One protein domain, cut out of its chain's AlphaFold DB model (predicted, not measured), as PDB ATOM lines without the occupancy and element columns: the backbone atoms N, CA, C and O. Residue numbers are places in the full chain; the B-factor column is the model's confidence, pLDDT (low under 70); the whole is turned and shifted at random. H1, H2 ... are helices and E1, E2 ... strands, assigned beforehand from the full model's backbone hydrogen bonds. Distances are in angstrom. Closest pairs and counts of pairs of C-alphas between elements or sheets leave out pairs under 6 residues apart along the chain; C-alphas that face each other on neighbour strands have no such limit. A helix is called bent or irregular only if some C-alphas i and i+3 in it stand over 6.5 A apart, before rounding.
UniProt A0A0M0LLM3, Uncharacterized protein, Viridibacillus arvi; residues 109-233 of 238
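AT A GLANCE: This is residues 109 to 233 of the 238 residues of an uncharacterized protein of Viridibacillus arvi (UniProt A0A0M0LLM3). A single antiparallel sheet of five strands curls round like part of a barrel that stays open, with E1 bent sharply in its wall. H2 packs beside E4 and comes near E3 across the opening, while H1 packs on E1 and E2 with its first residues; two long stretches without named elements, residues 109 to 121 and 129 to 148, reach far from the mean of the C-alphas. The printed part has 125 residues, with two named helices and five named strands in the order H1 E1 E2 E3 E4 E5 H2, and the sheet order is E3 E2 E1 E4 E5. The class is mixed, helices and strands, though under half of the residues are in named elements. The whole is compact, with a radius of gyration of the C-alphas of 15.0 A and spans of 45 by 31 by 23 A.

HOW THE PARTS SIT: H1, residues 122 to 128, is on the sheet at a height of 7.8 A, over none of its strands. Its closest approach to E1, residues 149 to 162, is between the C-alphas of Phe 122 and Ile 152, 6.6 A apart. E1 bends by 90 degrees at residue 155. E1 and E2, residues 167 to 173, form a hairpin, with N 157 and O 171 2.8 A apart. E2 and E3, residues 179 to 185, form another, with N 170 and O 182 2.8 A apart. E1 E2 E3 are a meander, each strand the antiparallel neighbour of the one before. With E4, residues 197 to 206, they make a Greek key, in which the first strand is also the antiparallel neighbour of the fourth. E1 pairs with E4 over its residues 149 to 155, with N 152 and O 200 2.8 A apart, and with E2 over 156 to 162. E4 and E5, residues 214 to 216, form a hairpin, with N 205 and O 215 2.9 A apart. H2, residues 217 to 223, stands at the sheet's level; its closest C-alphas with E4 are those of Glu 217 and Lys 203, 5.4 A apart. H1 and H2 are apart. In both helices every O i to N i+4 pair is within hydrogen-bond range.

IN THESE COORDINATES: H1 begins at C-alpha 122 (41.441, 12.560, 83.888) and is 9.9 A long. E1 measures 29.4 A, E2 and E3 19.7 A each, E4 28.3 A and E5 7.1 A. H2, 10.1 A long, ends at C-alpha 223 (39.964, 21.036, 66.228).

THE WHOLE: The C-alphas of Gln 109 and Asp 164 are the two farthest apart, at 46.2 A. The printed part has no cut. The links H1 to E1, 20 residues, and E3 to E4, 11 residues, are long. Mean pLDDT of the printed part is 93.7, and residue 176 is the one under 70.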
ATOM      1  N   GLN A 109      29.297  30.092  91.534       94.19
ATOM      2  CA  GLN A 109      29.782  29.052  92.444       94.19
ATOM      3  C   GLN A 109      30.914  28.249  91.797       94.19
ATOM      4  O   GLN A 109      31.923  27.999  92.450       94.19
ATOM      5  N   HIS A 110      30.761  27.889  90.520       94.81
ATOM      6  CA  HIS A 110      31.790  27.178  89.766       94.81
ATOM      7  C   HIS A 110      33.042  28.036  89.572       94.81
ATOM      8  O   HIS A 110      34.131  27.615  89.949       94.81
ATOM      9  N   LYS A 111      32.883  29.288  89.115       91.38
ATOM     10  CA  LYS A 111      34.013  30.218  88.898       91.38
ATOM     11  C   LYS A 111      34.827  30.496  90.159       91.38
ATOM     12  O   LYS A 111      36.029  30.725  90.089       91.38
ATOM     13  N   ASN A 112      34.166  30.519  91.318       91.38
ATOM     14  CA  ASN A 112      34.808  30.803  92.602       91.38
ATOM     15  C   ASN A 112      35.316  29.536  93.314       91.38
ATOM     16  O   ASN A 112      35.793  29.627  94.448       91.38
ATOM     17  N   LYS A 113      35.215  28.352  92.692       91.06
ATOM     18  CA  LYS A 113      35.706  27.095  93.269       91.06
ATOM     19  C   LYS A 113      37.231  27.153  93.380       91.06
ATOM     20  O   LYS A 113      37.951  27.232  92.390       91.06
ATOM     21  N   ILE A 114      37.729  27.111  94.615       87.25
ATOM     22  CA  ILE A 114      39.166  27.101  94.897       87.25
ATOM     23  C   ILE A 114      39.668  25.663  94.779       87.25
ATOM     24  O   ILE A 114      39.257  24.788  95.544       87.25
ATOM     25  N   VAL A 115      40.590  25.427  93.848       87.81
ATOM     26  CA  VAL A 115      41.190  24.110  93.610       87.81
ATOM     27  C   VAL A 115      42.693  24.189  93.828       87.81
ATOM     28  O   VAL A 115      43.366  25.110  93.373       87.81
ATOM     29  N   LYS A 116      43.249  23.206  94.542       88.19
ATOM     30  CA  LYS A 116      44.700  23.101  94.716       88.19
ATOM     31  C   LYS A 116      45.331  22.566  93.435       88.19
ATOM     32  O   LYS A 116      45.025  21.448  93.023       88.19
ATOM     33  N   HIS A 117      46.274  23.314  92.871       91.44
ATOM     34  CA  HIS A 117      47.056  22.873  91.717       91.44
ATOM     35  C   HIS A 117      47.972  21.714  92.126       91.44
ATOM     36  O   HIS A 117      48.873  21.856  92.958       91.44
ATOM     37  N   ARG A 118      47.692  20.528  91.587       94.25
ATOM     38  CA  ARG A 118      48.451  19.290  91.800       94.25
ATOM     39  C   ARG A 118      48.265  18.366  90.597       94.25
ATOM     40  O   ARG A 118      47.278  18.522  89.881       94.25
ATOM     41  N   PRO A 119      49.136  17.358  90.416       96.06
ATOM     42  CA  PRO A 119      48.836  16.269  89.503       96.06
ATOM     43  C   PRO A 119      47.481  15.628  89.837       96.06
ATOM     44  O   PRO A 119      47.226  15.279  90.997       96.06
ATOM     45  N   MET A 120      46.630  15.482  88.826       95.44
ATOM     46  CA  MET A 120      45.292  14.894  88.944       95.44
ATOM     47  C   MET A 120      45.056  13.817  87.884       95.44
ATOM     48  O   MET A 120      45.827  13.687  86.941       95.44
ATOM     49  N   THR A 121      44.026  13.003  88.041       95.75
ATOM     50  CA  THR A 121      43.574  12.040  87.025       95.75
ATOM     51  C   THR A 121      42.691  12.724  85.981       95.75
ATOM     52  O   THR A 121      42.185  13.821  86.217       95.75
ATOM     53  N   PHE A 122      42.447  12.073  84.842       94.62
ATOM     54  CA  PHE A 122      41.441  12.560  83.888       94.62
ATOM     55  C   PHE A 122      40.030  12.556  84.486       94.62
ATOM     56  O   PHE A 122      39.198  13.384  84.135       94.62
ATOM     57  N   SER A 123      39.778  11.652  85.432       93.44
ATOM     58  CA  SER A 123      38.535  11.612  86.196       93.44
ATOM     59  C   SER A 123      38.321  12.895  87.004       93.44
ATOM     60  O   SER A 123      37.279  13.528  86.877       93.44
ATOM     61  N   GLU A 124      39.337  13.313  87.764       93.62
ATOM     62  CA  GLU A 124      39.315  14.561  88.540       93.62
ATOM     63  C   GLU A 124      39.250  15.797  87.630       93.62
ATOM     64  O   GLU A 124      38.574  16.760  87.969       93.62
ATOM     65  N   LEU A 125      39.898  15.771  86.458       93.62
ATOM     66  CA  LEU A 125      39.781  16.851  85.473       93.62
ATOM     67  C   LEU A 125      38.330  17.042  85.007       93.62
ATOM     68  O   LEU A 125      37.859  18.171  84.936       93.62
ATOM     69  N   ASN A 126      37.606  15.953  84.731       90.62
ATOM     70  CA  ASN A 126      36.202  16.031  84.317       90.62
ATOM     71  C   ASN A 126      35.303  16.619  85.416       90.62
ATOM     72  O   ASN A 126      34.332  17.305  85.110       90.62
ATOM     73  N   GLU A 127      35.630  16.398  86.693       91.31
ATOM     74  CA  GLU A 127      34.920  17.031  87.813       91.31
ATOM     75  C   GLU A 127      35.131  18.553  87.857       91.31
ATOM     76  O   GLU A 127      34.277  19.276  88.371       91.31
ATOM     77  N   LEU A 128      36.240  19.063  87.305       93.50
ATOM     78  CA  LEU A 128      36.478  20.507  87.184       93.50
ATOM     79  C   LEU A 128      35.622  21.165  86.106       93.50
ATOM     80  O   LEU A 128      35.455  22.379  86.149       93.50
ATOM     81  N   LEU A 129      35.085  20.381  85.173       93.75
ATOM     82  CA  LEU A 129      34.212  20.839  84.095       93.75
ATOM     83  C   LEU A 129      32.726  20.656  84.434       93.75
ATOM     84  O   LEU A 129      31.882  20.876  83.575       93.75
ATOM     85  N   TYR A 130      32.370  20.241  85.653       94.31
ATOM     86  CA  TYR A 130      30.974  20.056  86.059       94.31
ATOM     87  C   TYR A 130      30.503  21.173  86.997       94.31
ATOM     88  O   TYR A 130      30.961  21.278  88.136       94.31
ATOM     89  N   ASP A 131      29.537  21.974  86.541       94.75
ATOM     90  CA  ASP A 131      28.911  23.014  87.354       94.75
ATOM     91  C   ASP A 131      27.847  22.394  88.266       94.75
ATOM     92  O   ASP A 131      26.701  22.175  87.871       94.75
ATOM     93  N   GLU A 132      28.217  22.127  89.518       93.75
ATOM     94  CA  GLU A 132      27.335  21.519  90.523       93.75
ATOM     95  C   GLU A 132      26.073  22.346  90.810       93.75
ATOM     96  O   GLU A 132      25.040  21.786  91.173       93.75
ATOM     97  N   LYS A 133      26.106  23.673  90.651       94.81
ATOM     98  CA  LYS A 133      24.915  24.498  90.893       94.81
ATOM     99  C   LYS A 133      23.891  24.309  89.782       94.81
ATOM    100  O   LYS A 133      22.693  24.238  90.058       94.81
ATOM    101  N   ASN A 134      24.364  24.238  88.542       92.69
ATOM    102  CA  ASN A 134      23.489  24.163  87.379       92.69
ATOM    103  C   ASN A 134      23.270  22.729  86.858       92.69
ATOM    104  O   ASN A 134      22.372  22.517  86.046       92.69
ATOM    105  N   GLN A 135      24.030  21.754  87.368       94.06
ATOM    106  CA  GLN A 135      23.951  20.322  87.056       94.06
ATOM    107  C   GLN A 135      24.256  19.981  85.584       94.06
ATOM    108  O   GLN A 135      23.582  19.151  84.974       94.06
ATOM    109  N   TYR A 136      25.273  20.622  84.997       92.75
ATOM    110  CA  TYR A 136      25.747  20.320  83.640       92.75
ATOM    111  C   TYR A 136      27.245  20.579  83.459       92.75
ATOM    112  O   TYR A 136      27.875  21.273  84.258       92.75
ATOM    113  N   GLY A 137      27.803  20.011  82.386       91.62
ATOM    114  CA  GLY A 137      29.174  20.274  81.955       91.62
ATOM    115  C   GLY A 137      29.339  21.684  81.381       91.62
ATOM    116  O   GLY A 137      28.442  22.185  80.701       91.62
ATOM    117  N   VAL A 138      30.474  22.318  81.652       94.69
ATOM    118  CA  VAL A 138      30.831  23.664  81.198       94.69
ATOM    119  C   VAL A 138      32.262  23.694  80.665       94.69
ATOM    120  O   VAL A 138      33.110  22.945  81.134       94.69
ATOM    121  N   GLU A 139      32.535  24.594  79.721       93.62
ATOM    122  CA  GLU A 139      33.873  24.819  79.143       93.62
ATOM    123  C   GLU A 139      34.662  25.846  79.977       93.62
ATOM    124  O   GLU A 139      34.989  26.940  79.512       93.62
ATOM    125  N   ASP A 140      34.858  25.536  81.258       94.19
ATOM    126  CA  ASP A 140      35.532  26.376  82.260       94.19
ATOM    127  C   ASP A 140      36.130  25.458  83.332       94.19
ATOM    128  O   ASP A 140      35.395  24.751  84.034       94.19
ATOM    129  N   PHE A 141      37.461  25.409  83.432       95.44
ATOM    130  CA  PHE A 141      38.127  24.543  84.400       95.44
ATOM    131  C   PHE A 141      38.115  25.213  85.772       95.44
ATOM    132  O   PHE A 141      38.900  26.121  86.043       95.44
ATOM    133  N   ALA A 142      37.275  24.720  86.685       94.62
ATOM    134  CA  ALA A 142      37.175  25.263  88.036       94.62
ATOM    135  C   ALA A 142      38.553  25.445  88.707       94.62
ATOM    136  O   ALA A 142      39.290  24.480  88.935       94.62
ATOM    137  N   GLY A 143      38.885  26.689  89.066       93.06
ATOM    138  CA  GLY A 143      40.137  27.040  89.748       93.06
ATOM    139  C   GLY A 143      41.377  27.130  88.848       93.06
ATOM    140  O   GLY A 143      42.489  27.227  89.376       93.06
ATOM    141  N   TYR A 144      41.201  27.114  87.527       94.19
ATOM    142  CA  TYR A 144      42.237  27.384  86.532       94.19
ATOM    143  C   TYR A 144      41.889  28.633  85.720       94.19
ATOM    144  O   TYR A 144      40.783  29.168  85.806       94.19
ATOM    145  N   LYS A 145      42.886  29.149  85.007       92.75
ATOM    146  CA  LYS A 145      42.750  30.250  84.057       92.75
ATOM    147  C   LYS A 145      43.495  29.922  82.773       92.75
ATOM    148  O   LYS A 145      44.504  29.218  82.795       92.75
ATOM    149  N   ILE A 146      43.077  30.532  81.667       93.75
ATOM    150  CA  ILE A 146      43.876  30.597  80.434       93.75
ATOM    151  C   ILE A 146      45.337  30.965  80.751       93.75
ATOM    152  O   ILE A 146      45.616  31.955  81.429       93.75
ATOM    153  N   GLY A 147      46.268  30.167  80.225       93.94
ATOM    154  CA  GLY A 147      47.707  30.275  80.469       93.94
ATOM    155  C   GLY A 147      48.229  29.354  81.576       93.94
ATOM    156  O   GLY A 147      49.426  29.057  81.586       93.94
ATOM    157  N   ASP A 148      47.362  28.850  82.458       95.81
ATOM    158  CA  ASP A 148      47.752  27.872  83.472       95.81
ATOM    159  C   ASP A 148      48.164  26.537  82.836       95.81
ATOM    160  O   ASP A 148      47.857  26.219  81.683       95.81
ATOM    161  N   THR A 149      48.880  25.722  83.611       96.88
ATOM    162  CA  THR A 149      49.267  24.363  83.222       96.88
ATOM    163  C   THR A 149      48.580  23.342  84.117       96.88
ATOM    164  O   THR A 149      48.789  23.318  85.331       96.88
ATOM    165  N   ILE A 150      47.822  22.436  83.507       97.19
ATOM    166  CA  ILE A 150      47.218  21.283  84.171       97.19
ATOM    167  C   ILE A 150      48.174  20.098  84.047       97.19
ATOM    168  O   ILE A 150      48.570  19.702  82.951       97.19
ATOM    169  N   THR A 151      48.544  19.509  85.184       97.69
ATOM    170  CA  THR A 151      49.333  18.272  85.217       97.69
ATOM    171  C   THR A 151      48.405  17.083  85.438       97.69
ATOM    172  O   THR A 151      47.750  16.993  86.477       97.69
ATOM    173  N   ILE A 152      48.386  16.141  84.498       97.31
ATOM    174  CA  ILE A 152      47.608  14.907  84.602       97.31
ATOM    175  C   ILE A 152      48.538  13.737  84.896       97.31
ATOM    176  O   ILE A 152      49.487  13.507  84.157       97.31
ATOM    177  N   ARG A 153      48.277  12.972  85.956       97.31
ATOM    178  CA  ARG A 153      49.011  11.757  86.316       97.31
ATOM    179  C   ARG A 153      48.062  10.577  86.476       97.31
ATOM    180  O   ARG A 153      47.527  10.336  87.560       97.31
ATOM    181  N   ASP A 154      47.932   9.787  85.419       97.00
ATOM    182  CA  ASP A 154      46.922   8.733  85.328       97.00
ATOM    183  C   ASP A 154      47.484   7.409  84.789       97.00
ATOM    184  O   ASP A 154      48.631   7.340  84.343       97.00
ATOM    185  N   VAL A 155      46.700   6.337  84.903       96.75
ATOM    186  CA  VAL A 155      47.044   4.980  84.475       96.75
ATOM    187  C   VAL A 155      46.548   4.744  83.055       96.75
ATOM    188  O   VAL A 155      45.346   4.812  82.795       96.75
ATOM    189  N   VAL A 156      47.469   4.402  82.157       97.38
ATOM    190  CA  VAL A 156      47.134   4.012  80.783       97.38
ATOM    191  C   VAL A 156      46.366   2.696  80.808       97.38
ATOM    192  O   VAL A 156      46.792   1.734  81.447       97.38
ATOM    193  N   ARG A 157      45.231   2.635  80.120       96.62
ATOM    194  CA  ARG A 157      44.373   1.441  80.079       96.62
ATOM    195  C   ARG A 157      44.478   0.670  78.789       96.62
ATOM    196  O   ARG A 157      44.365  -0.548  78.818       96.62
ATOM    197  N   ASP A 158      44.694   1.377  77.696       97.75
ATOM    198  CA  ASP A 158      44.868   0.775  76.388       97.75
ATOM    199  C   ASP A 158      45.678   1.714  75.493       97.75
ATOM    200  O   ASP A 158      45.643   2.937  75.676       97.75
ATOM    201  N   ILE A 159      46.411   1.133  74.549       98.12
ATOM    202  CA  ILE A 159      47.149   1.850  73.513       98.12
ATOM    203  C   ILE A 159      46.886   1.120  72.202       98.12
ATOM    204  O   ILE A 159      47.309  -0.021  72.023       98.12
ATOM    205  N   THR A 160      46.229   1.802  71.272       98.06
ATOM    206  CA  THR A 160      46.044   1.312  69.903       98.06
ATOM    207  C   THR A 160      46.819   2.204  68.951       98.06
ATOM    208  O   THR A 160      46.901   3.412  69.161       98.06
ATOM    209  N   TYR A 161      47.416   1.607  67.928       98.31
ATOM    210  CA  TYR A 161      48.160   2.319  66.899       98.31
ATOM    211  C   TYR A 161      47.617   1.906  65.532       98.31
ATOM    212  O   TYR A 161      47.382   0.722  65.292       98.31
ATOM    213  N   ASP A 162      47.358   2.909  64.701       97.69
ATOM    214  CA  ASP A 162      46.821   2.795  63.352       97.69
ATOM    215  C   ASP A 162      47.920   3.216  62.367       97.69
ATOM    216  O   ASP A 162      48.299   4.391  62.322       97.69
ATOM    217  N   ASP A 163      48.451   2.243  61.623       96.88
ATOM    218  CA  ASP A 163      49.524   2.446  60.644       96.88
ATOM    219  C   ASP A 163      49.077   3.285  59.442       96.88
ATOM    220  O   ASP A 163      49.858   4.096  58.942       96.88
ATOM    221  N   ASP A 164      47.820   3.150  59.011       97.56
ATOM    222  CA  ASP A 164      47.293   3.865  57.844       97.56
ATOM    223  C   ASP A 164      47.184   5.365  58.135       97.56
ATOM    224  O   ASP A 164      47.455   6.209  57.279       97.56
ATOM    225  N   GLN A 165      46.807   5.708  59.370       96.00
ATOM    226  CA  GLN A 165      46.699   7.095  59.826       96.00
ATOM    227  C   GLN A 165      47.996   7.622  60.452       96.00
ATOM    228  O   GLN A 165      48.141   8.833  60.630       96.00
ATOM    229  N   ASN A 166      48.937   6.736  60.792       97.81
ATOM    230  CA  ASN A 166      50.115   7.037  61.604       97.81
ATOM    231  C   ASN A 166      49.739   7.740  62.928       97.81
ATOM    232  O   ASN A 166      50.340   8.749  63.322       97.81
ATOM    233  N   LEU A 167      48.706   7.224  63.605       98.25
ATOM    234  CA  LEU A 167      48.168   7.778  64.851       98.25
ATOM    235  C   LEU A 167      48.096   6.720  65.949       98.25
ATOM    236  O   LEU A 167      47.609   5.608  65.744       98.25
ATOM    237  N   SER A 168      48.495   7.107  67.157       98.38
ATOM    238  CA  SER A 168      48.243   6.343  68.376       98.38
ATOM    239  C   SER A 168      47.085   6.932  69.168       98.38
ATOM    240  O   SER A 168      46.995   8.145  69.359       98.38
ATOM    241  N   LYS A 169      46.240   6.061  69.712       98.25
ATOM    242  CA  LYS A 169      45.144   6.395  70.620       98.25
ATOM    243  C   LYS A 169      45.432   5.785  71.989       98.25
ATOM    244  O   LYS A 169      45.550   4.567  72.123       98.25
ATOM    245  N   VAL A 170      45.537   6.638  73.003       97.94
ATOM    246  CA  VAL A 170      45.864   6.272  74.387       97.94
ATOM    247  C   VAL A 170      44.632   6.472  75.256       97.94
ATOM    248  O   VAL A 170      44.115   7.584  75.371       97.94
ATOM    249  N   LYS A 171      44.152   5.391  75.868       97.19
ATOM    250  CA  LYS A 171      42.910   5.377  76.642       97.19
ATOM    251  C   LYS A 171      43.177   5.480  78.140       97.19
ATOM    252  O   LYS A 171      43.985   4.728  78.688       97.19
ATOM    253  N   PHE A 172      42.406   6.330  78.808       95.56
ATOM    254  CA  PHE A 172      42.350   6.481  80.260       95.56
ATOM    255  C   PHE A 172      40.913   6.264  80.719       95.56
ATOM    256  O   PHE A 172      39.982   6.736  80.074       95.56
ATOM    257  N   ASN A 173      40.704   5.544  81.819       88.31
ATOM    258  CA  ASN A 173      39.353   5.390  82.357       88.31
ATOM    259  C   ASN A 173      38.960   6.643  83.139       88.31
ATOM    260  O   ASN A 173      39.776   7.201  83.867       88.31
ATOM    261  N   THR A 174      37.691   7.014  83.044       81.88
ATOM    262  CA  THR A 174      37.071   8.053  83.871       81.88
ATOM    263  C   THR A 174      35.935   7.430  84.692       81.88
ATOM    264  O   THR A 174      35.740   6.210  84.680       81.88
ATOM    265  N   HIS A 175      35.173   8.237  85.433       74.25
ATOM    266  CA  HIS A 175      34.008   7.747  86.177       74.25
ATOM    267  C   HIS A 175      32.976   7.036  85.276       74.25
ATOM    268  O   HIS A 175      32.834   7.344  84.095       74.25
ATOM    269  N   GLN A 176      32.229   6.092  85.868       68.56
ATOM    270  CA  GLN A 176      31.015   5.485  85.294       68.56
ATOM    271  C   GLN A 176      31.190   4.802  83.920       68.56
ATOM    272  O   GLN A 176      30.376   4.989  83.021       68.56
ATOM    273  N   ASN A 177      32.230   3.977  83.749       71.38
ATOM    274  CA  ASN A 177      32.532   3.267  82.492       71.38
ATOM    275  C   ASN A 177      32.818   4.179  81.280       71.38
ATOM    276  O   ASN A 177      32.891   3.688  80.153       71.38
ATOM    277  N   ALA A 178      33.012   5.481  81.495       84.62
ATOM    278  CA  ALA A 178      33.500   6.389  80.469       84.62
ATOM    279  C   ALA A 178      35.037   6.348  80.378       84.62
ATOM    280  O   ALA A 178      35.732   5.750  81.211       84.62
ATOM    281  N   TYR A 179      35.571   6.949  79.319       89.50
ATOM    282  CA  TYR A 179      37.003   7.032  79.090       89.50
ATOM    283  C   TYR A 179      37.379   8.362  78.441       89.50
ATOM    284  O   TYR A 179      36.610   8.926  77.666       89.50
ATOM    285  N   THR A 180      38.600   8.808  78.716       93.12
ATOM    286  CA  THR A 180      39.276   9.866  77.969       93.12
ATOM    287  C   THR A 180      40.222   9.221  76.969       93.12
ATOM    288  O   THR A 180      40.930   8.261  77.293       93.12
ATOM    289  N   LEU A 181      40.236   9.744  75.746       95.38
ATOM    290  CA  LEU A 181      41.133   9.309  74.687       95.38
ATOM    291  C   LEU A 181      42.076  10.453  74.331       95.38
ATOM    292  O   LEU A 181      41.619  11.535  73.978       95.38
ATOM    293  N   LEU A 182      43.380  10.205  74.400       97.00
ATOM    294  CA  LEU A 182      44.372  11.095  73.809       97.00
ATOM    295  C   LEU A 182      44.823  10.529  72.471       97.00
ATOM    296  O   LEU A 182      45.122   9.338  72.378       97.00
ATOM    297  N   VAL A 183      44.897  11.383  71.456       97.56
ATOM    298  CA  VAL A 183      45.377  11.016  70.123       97.56
ATOM    299  C   VAL A 183      46.694  11.732  69.846       97.56
ATOM    300  O   VAL A 183      46.772  12.958  69.937       97.56
ATOM    301  N   PHE A 184      47.715  10.952  69.502       98.25
ATOM    302  CA  PHE A 184      49.059  11.430  69.185       98.25
ATOM    303  C   PHE A 184      49.490  10.948  67.804       98.25
ATOM    304  O   PHE A 184      49.124   9.856  67.373       98.25
ATOM    305  N   LYS A 185      50.321  11.744  67.135       98.25
ATOM    306  CA  LYS A 185      51.007  11.356  65.903       98.25
ATOM    307  C   LYS A 185      52.147  10.378  66.200       98.25
ATOM    308  O   LYS A 185      52.938  10.619  67.114       98.25
ATOM    309  N   GLY A 186      52.263   9.329  65.385       98.06
ATOM    310  CA  GLY A 186      53.280   8.282  65.517       98.06
ATOM    311  C   GLY A 186      52.895   7.142  66.461       98.06
ATOM    312  O   GLY A 186      51.902   7.219  67.187       98.06
ATOM    313  N   ASP A 187      53.709   6.082  66.471       98.25
ATOM    314  CA  ASP A 187      53.582   4.947  67.394       98.25
ATOM    315  C   ASP A 187      54.169   5.277  68.778       98.25
ATOM    316  O   ASP A 187      55.377   5.478  68.939       98.25
ATOM    317  N   VAL A 188      53.313   5.307  69.801       97.75
ATOM    318  CA  VAL A 188      53.698   5.660  71.179       97.75
ATOM    319  C   VAL A 188      53.951   4.446  72.077       97.75
ATOM    320  O   VAL A 188      54.320   4.624  73.240       97.75
ATOM    321  N   ARG A 189      53.788   3.213  71.576       96.75
ATOM    322  CA  ARG A 189      53.894   1.975  72.379       96.75
ATOM    323  C   ARG A 189      55.288   1.743  72.973       96.75
ATOM    324  O   ARG A 189      55.421   1.008  73.942       96.75
ATOM    325  N   SER A 190      56.323   2.385  72.426       94.94
ATOM    326  CA  SER A 190      57.690   2.372  72.980       94.94
ATOM    327  C   SER A 190      57.947   3.456  74.039       94.94
ATOM    328  O   SER A 190      58.997   3.460  74.682       94.94
ATOM    329  N   ARG A 191      57.024   4.413  74.200       95.25
ATOM    330  CA  ARG A 191      57.160   5.575  75.097       95.25
ATOM    331  C   ARG A 191      56.382   5.415  76.393       95.25
ATOM    332  O   ARG A 191      56.793   5.948  77.422       95.25
ATOM    333  N   ILE A 192      55.254   4.717  76.333       96.12
ATOM    334  CA  ILE A 192      54.353   4.494  77.459       96.12
ATOM    335  C   ILE A 192      53.850   3.054  77.450       96.12
ATOM    336  O   ILE A 192      53.746   2.425  76.401       96.12
ATOM    337  N   GLU A 193      53.509   2.549  78.630       95.81
ATOM    338  CA  GLU A 193      53.088   1.163  78.821       95.81
ATOM    339  C   GLU A 193      51.682   1.099  79.417       95.81
ATOM    340  O   GLU A 193      51.308   1.901  80.279       95.81
ATOM    341  N   VAL A 194      50.905   0.108  78.978       97.62
ATOM    342  CA  VAL A 194      49.582  -0.192  79.536       97.62
ATOM    343  C   VAL A 194      49.714  -0.598  81.008       97.62
ATOM    344  O   VAL A 194      50.674  -1.250  81.407       97.62
ATOM    345  N   ASN A 195      48.736  -0.209  81.826       97.06
ATOM    346  CA  ASN A 195      48.683  -0.368  83.283       97.06
ATOM    347  C   ASN A 195      49.752   0.399  84.074       97.06
ATOM    348  O   ASN A 195      49.746   0.342  85.306       97.06
ATOM    349  N   ASN A 196      50.591   1.192  83.406       95.88
ATOM    350  CA  ASN A 196      51.539   2.076  84.062       95.88
ATOM    351  C   ASN A 196      51.008   3.502  84.189       95.88
ATOM    352  O   ASN A 196      50.199   3.991  83.397       95.88
ATOM    353  N   ARG A 197      51.480   4.179  85.241       96.00
ATOM    354  CA  ARG A 197      51.139   5.573  85.512       96.00
ATOM    355  C   ARG A 197      52.068   6.500  84.741       96.00
ATOM    356  O   ARG A 197      53.283   6.468  84.950       96.00
ATOM    357  N   VAL A 198      51.482   7.355  83.920       96.94
ATOM    358  CA  VAL A 198      52.166   8.356  83.093       96.94
ATOM    359  C   VAL A 198      51.805   9.753  83.579       96.94
ATOM    360  O   VAL A 198      50.830   9.917  84.310       96.94
ATOM    361  N   THR A 199      52.630  10.753  83.270       97.56
ATOM    362  CA  THR A 199      52.360  12.151  83.639       97.56
ATOM    363  C   THR A 199      52.439  13.035  82.407       97.56
ATOM    364  O   THR A 199      53.460  13.029  81.726       97.56
ATOM    365  N   PHE A 200      51.378  13.788  82.150       97.75
ATOM    366  CA  PHE A 200      51.276  14.761  81.074       97.75
ATOM    367  C   PHE A 200      51.113  16.173  81.630       97.75
ATOM    368  O   PHE A 200      50.572  16.356  82.723       97.75
ATOM    369  N   GLN A 201      51.542  17.163  80.857       97.94
ATOM    370  CA  GLN A 201      51.281  18.575  81.113       97.94
ATOM    371  C   GLN A 201      50.579  19.206  79.924       97.94
ATOM    372  O   GLN A 201      51.076  19.132  78.809       97.94
ATOM    373  N   PHE A 202      49.446  19.852  80.180       97.31
ATOM    374  CA  PHE A 202      48.658  20.550  79.174       97.31
ATOM    375  C   PHE A 202      48.516  22.014  79.568       97.31
ATOM    376  O   PHE A 202      48.297  22.321  80.740       97.31
ATOM    377  N   LYS A 203      48.606  22.916  78.593       97.56
ATOM    378  CA  LYS A 203      48.255  24.323  78.804       97.56
ATOM    379  C   LYS A 203      46.748  24.513  78.682       97.56
ATOM    380  O   LYS A 203      46.129  23.906  77.807       97.56
ATOM    381  N   VAL A 204      46.191  25.373  79.527       96.62
ATOM    382  CA  VAL A 204      44.830  25.891  79.378       96.62
ATOM    383  C   VAL A 204      44.868  27.022  78.356       96.62
ATOM    384  O   VAL A 204      45.645  27.969  78.494       96.62
ATOM    385  N   VAL A 205      44.052  26.912  77.315       95.06
ATOM    386  CA  VAL A 205      43.966  27.871  76.205       95.06
ATOM    387  C   VAL A 205      42.509  28.293  76.002       95.06
ATOM    388  O   VAL A 205      41.612  27.577  76.455       95.06
ATOM    389  N   PRO A 206      42.236  29.432  75.344       92.00
ATOM    390  CA  PRO A 206      40.870  29.764  74.965       92.00
ATOM    391  C   PRO A 206      40.285  28.693  74.032       92.00
ATOM    392  O   PRO A 206      40.933  28.266  73.079       92.00
ATOM    393  N   LEU A 207      39.042  28.282  74.289       89.06
ATOM    394  CA  LEU A 207      38.256  27.461  73.359       89.06
ATOM    395  C   LEU A 207      37.803  28.280  72.140       89.06
ATOM    396  O   LEU A 207      37.715  27.773  71.022       89.06
ATOM    397  N   ILE A 208      37.477  29.552  72.378       85.44
ATOM    398  CA  ILE A 208      37.094  30.535  71.365       85.44
ATOM    399  C   ILE A 208      37.865  31.810  71.681       85.44
ATOM    400  O   ILE A 208      37.775  32.326  72.801       85.44
ATOM    401  N   ASP A 209      38.608  32.319  70.701       82.38
ATOM    402  CA  ASP A 209      39.379  33.548  70.858       82.38
ATOM    403  C   ASP A 209      38.483  34.705  71.312       82.38
ATOM    404  O   ASP A 209      37.315  34.815  70.940       82.38
ATOM    405  N   CYS A 210      39.021  35.567  72.175       80.31
ATOM    406  CA  CYS A 210      38.307  36.695  72.782       80.31
ATOM    407  C   CYS A 210      37.131  36.330  73.724       80.31
ATOM    408  O   CYS A 210      36.489  37.244  74.260       80.31
ATOM    409  N   PHE A 211      36.845  35.049  73.990       82.06
ATOM    410  CA  PHE A 211      35.864  34.604  74.992       82.06
ATOM    411  C   PHE A 211      36.522  33.928  76.200       82.06
ATOM    412  O   PHE A 211      37.678  33.533  76.173       82.06
ATOM    413  N   LYS A 212      35.762  33.832  77.298       84.62
ATOM    414  CA  LYS A 212      36.219  33.323  78.604       84.62
ATOM    415  C   LYS A 212      36.210  31.792  78.722       84.62
ATOM    416  O   LYS A 212      36.367  31.285  79.821       84.62
ATOM    417  N   TYR A 213      35.917  31.088  77.633       90.12
ATOM    418  CA  TYR A 213      35.780  29.636  77.628       90.12
ATOM    419  C   TYR A 213      37.128  28.980  77.399       90.12
ATOM    420  O   TYR A 213      37.942  29.485  76.627       90.12
ATOM    421  N   GLU A 214      37.344  27.853  78.056       93.44
ATOM    422  CA  GLU A 214      38.654  27.238  78.184       93.44
ATOM    423  C   GLU A 214      38.658  25.831  77.607       93.44
ATOM    424  O   GLU A 214      37.663  25.116  77.642       93.44
ATOM    425  N   THR A 215      39.808  25.416  77.095       94.94
ATOM    426  CA  THR A 215      40.058  24.031  76.709       94.94
ATOM    427  C   THR A 215      41.529  23.686  76.926       94.94
ATOM    428  O   THR A 215      42.357  24.547  77.242       94.94
ATOM    429  N   LEU A 216      41.874  22.410  76.788       96.31
ATOM    430  CA  LEU A 216      43.273  21.999  76.772       96.31
ATOM    431  C   LEU A 216      43.878  22.287  75.397       96.31
ATOM    432  O   LEU A 216      43.271  21.989  74.372       96.31
ATOM    433  N   GLU A 217      45.123  22.761  75.365       96.12
ATOM    434  CA  GLU A 217      45.857  23.039  74.120       96.12
ATOM    435  C   GLU A 217      45.843  21.853  73.138       96.12
ATOM    436  O   GLU A 217      45.728  22.040  71.930       96.12
ATOM    437  N   ILE A 218      45.910  20.618  73.647       95.62
ATOM    438  CA  ILE A 218      45.857  19.414  72.810       95.62
ATOM    439  C   ILE A 218      44.509  19.250  72.092       95.62
ATOM    440  O   ILE A 218      44.485  18.848  70.932       95.62
ATOM    441  N   VAL A 219      43.400  19.596  72.752       94.12
ATOM    442  CA  VAL A 219      42.053  19.537  72.167       94.12
ATOM    443  C   VAL A 219      41.918  20.609  71.094       94.12
ATOM    444  O   VAL A 219      41.443  20.315  70.002       94.12
ATOM    445  N   ARG A 220      42.428  21.818  71.362       91.50
ATOM    446  CA  ARG A 220      42.450  22.904  70.378       91.50
ATOM    447  C   ARG A 220      43.195  22.509  69.098       91.50
ATOM    448  O   ARG A 220      42.667  22.693  68.007       91.50
ATOM    449  N   LYS A 221      44.365  21.873  69.225       92.25
ATOM    450  CA  LYS A 221      45.113  21.342  68.069       92.25
ATOM    451  C   LYS A 221      44.305  20.309  67.276       92.25
ATOM    452  O   LYS A 221      44.352  20.315  66.050       92.25
ATOM    453  N   TRP A 222      43.535  19.446  67.944       92.94
ATOM    454  CA  TRP A 222      42.676  18.481  67.249       92.94
ATOM    455  C   TRP A 222      41.546  19.154  66.463       92.94
ATOM    456  O   TRP A 222      41.245  18.700  65.360       92.94
ATOM    457  N   GLU A 223      40.950  20.236  66.980       88.50
ATOM    458  CA  GLU A 223      39.964  21.036  66.228       88.50
ATOM    459  C   GLU A 223      40.568  21.639  64.951       88.50
ATOM    460  O   GLU A 223      39.885  21.762  63.935       88.50
ATOM    461  N   GLU A 224      41.862  21.958  64.983       88.31
ATOM    462  CA  GLU A 224      42.645  22.470  63.851       88.31
ATOM    463  C   GLU A 224      43.132  21.355  62.900       88.31
ATOM    464  O   GLU A 224      43.815  21.625  61.911       88.31
ATOM    465  N   GLY A 225      42.791  20.091  63.175       92.06
ATOM    466  CA  GLY A 225      43.229  18.933  62.389       92.06
ATOM    467  C   GLY A 225      44.694  18.543  62.614       92.06
ATOM    468  O   GLY A 225      45.263  17.788  61.823       92.06
ATOM    469  N   VAL A 226      45.317  19.036  63.687       94.88
ATOM    470  CA  VAL A 226      46.717  18.781  64.031       94.88
ATOM    471  C   VAL A 226      46.801  17.790  65.191       94.88
ATOM    472  O   VAL A 226      46.370  18.061  66.310       94.88
ATOM    473  N   TYR A 227      47.435  16.642  64.952       95.69
ATOM    474  CA  TYR A 227      47.767  15.678  66.003       95.69
ATOM    475  C   TYR A 227      49.218  15.875  66.454       95.69
ATOM    476  O   TYR A 227      50.133  15.700  65.641       95.69
ATOM    477  N   PRO A 228      49.464  16.243  67.722       96.19
ATOM    478  CA  PRO A 228      50.818  16.484  68.196       96.19
ATOM    479  C   PRO A 228      51.553  15.184  68.527       96.19
ATOM    480  O   PRO A 228      50.959  14.103  68.583       96.19
ATOM    481  N   THR A 229      52.857  15.284  68.774       97.25
ATOM    482  CA  THR A 229      53.648  14.138  69.231       97.25
ATOM    483  C   THR A 229      53.501  13.959  70.742       97.25
ATOM    484  O   THR A 229      53.221  14.908  71.474       97.25
ATOM    485  N   ILE A 230      53.688  12.736  71.242       97.38
ATOM    486  CA  ILE A 230      53.590  12.475  72.689       97.38
ATOM    487  C   ILE A 230      54.678  13.199  73.499       97.38
ATOM    488  O   ILE A 230      54.447  13.564  74.652       97.38
ATOM    489  N   ASP A 231      55.842  13.441  72.892       96.06
ATOM    490  CA  ASP A 231      56.991  14.082  73.541       96.06
ATOM    491  C   ASP A 231      56.727  15.558  73.891       96.06
ATOM    492  O   ASP A 231      57.366  16.085  74.801       96.06
ATOM    493  N   ASP A 232      55.742  16.192  73.245       95.69
ATOM    494  CA  ASP A 232      55.321  17.565  73.547       95.69
ATOM    495  C   ASP A 232      54.604  17.675  74.908       95.69
ATOM    496  O   ASP A 232      54.555  18.750  75.505       95.69
ATOM    497  N   TYR A 233      54.056  16.561  75.411       97.12
ATOM    498  CA  TYR A 233      53.195  16.534  76.600       97.12
ATOM    499  C   TYR A 233      53.731  15.641  77.722       97.12
ATOM    500  O   TYR A 233      53.423  15.873  78.893       97.12
TER     501      TYR A 233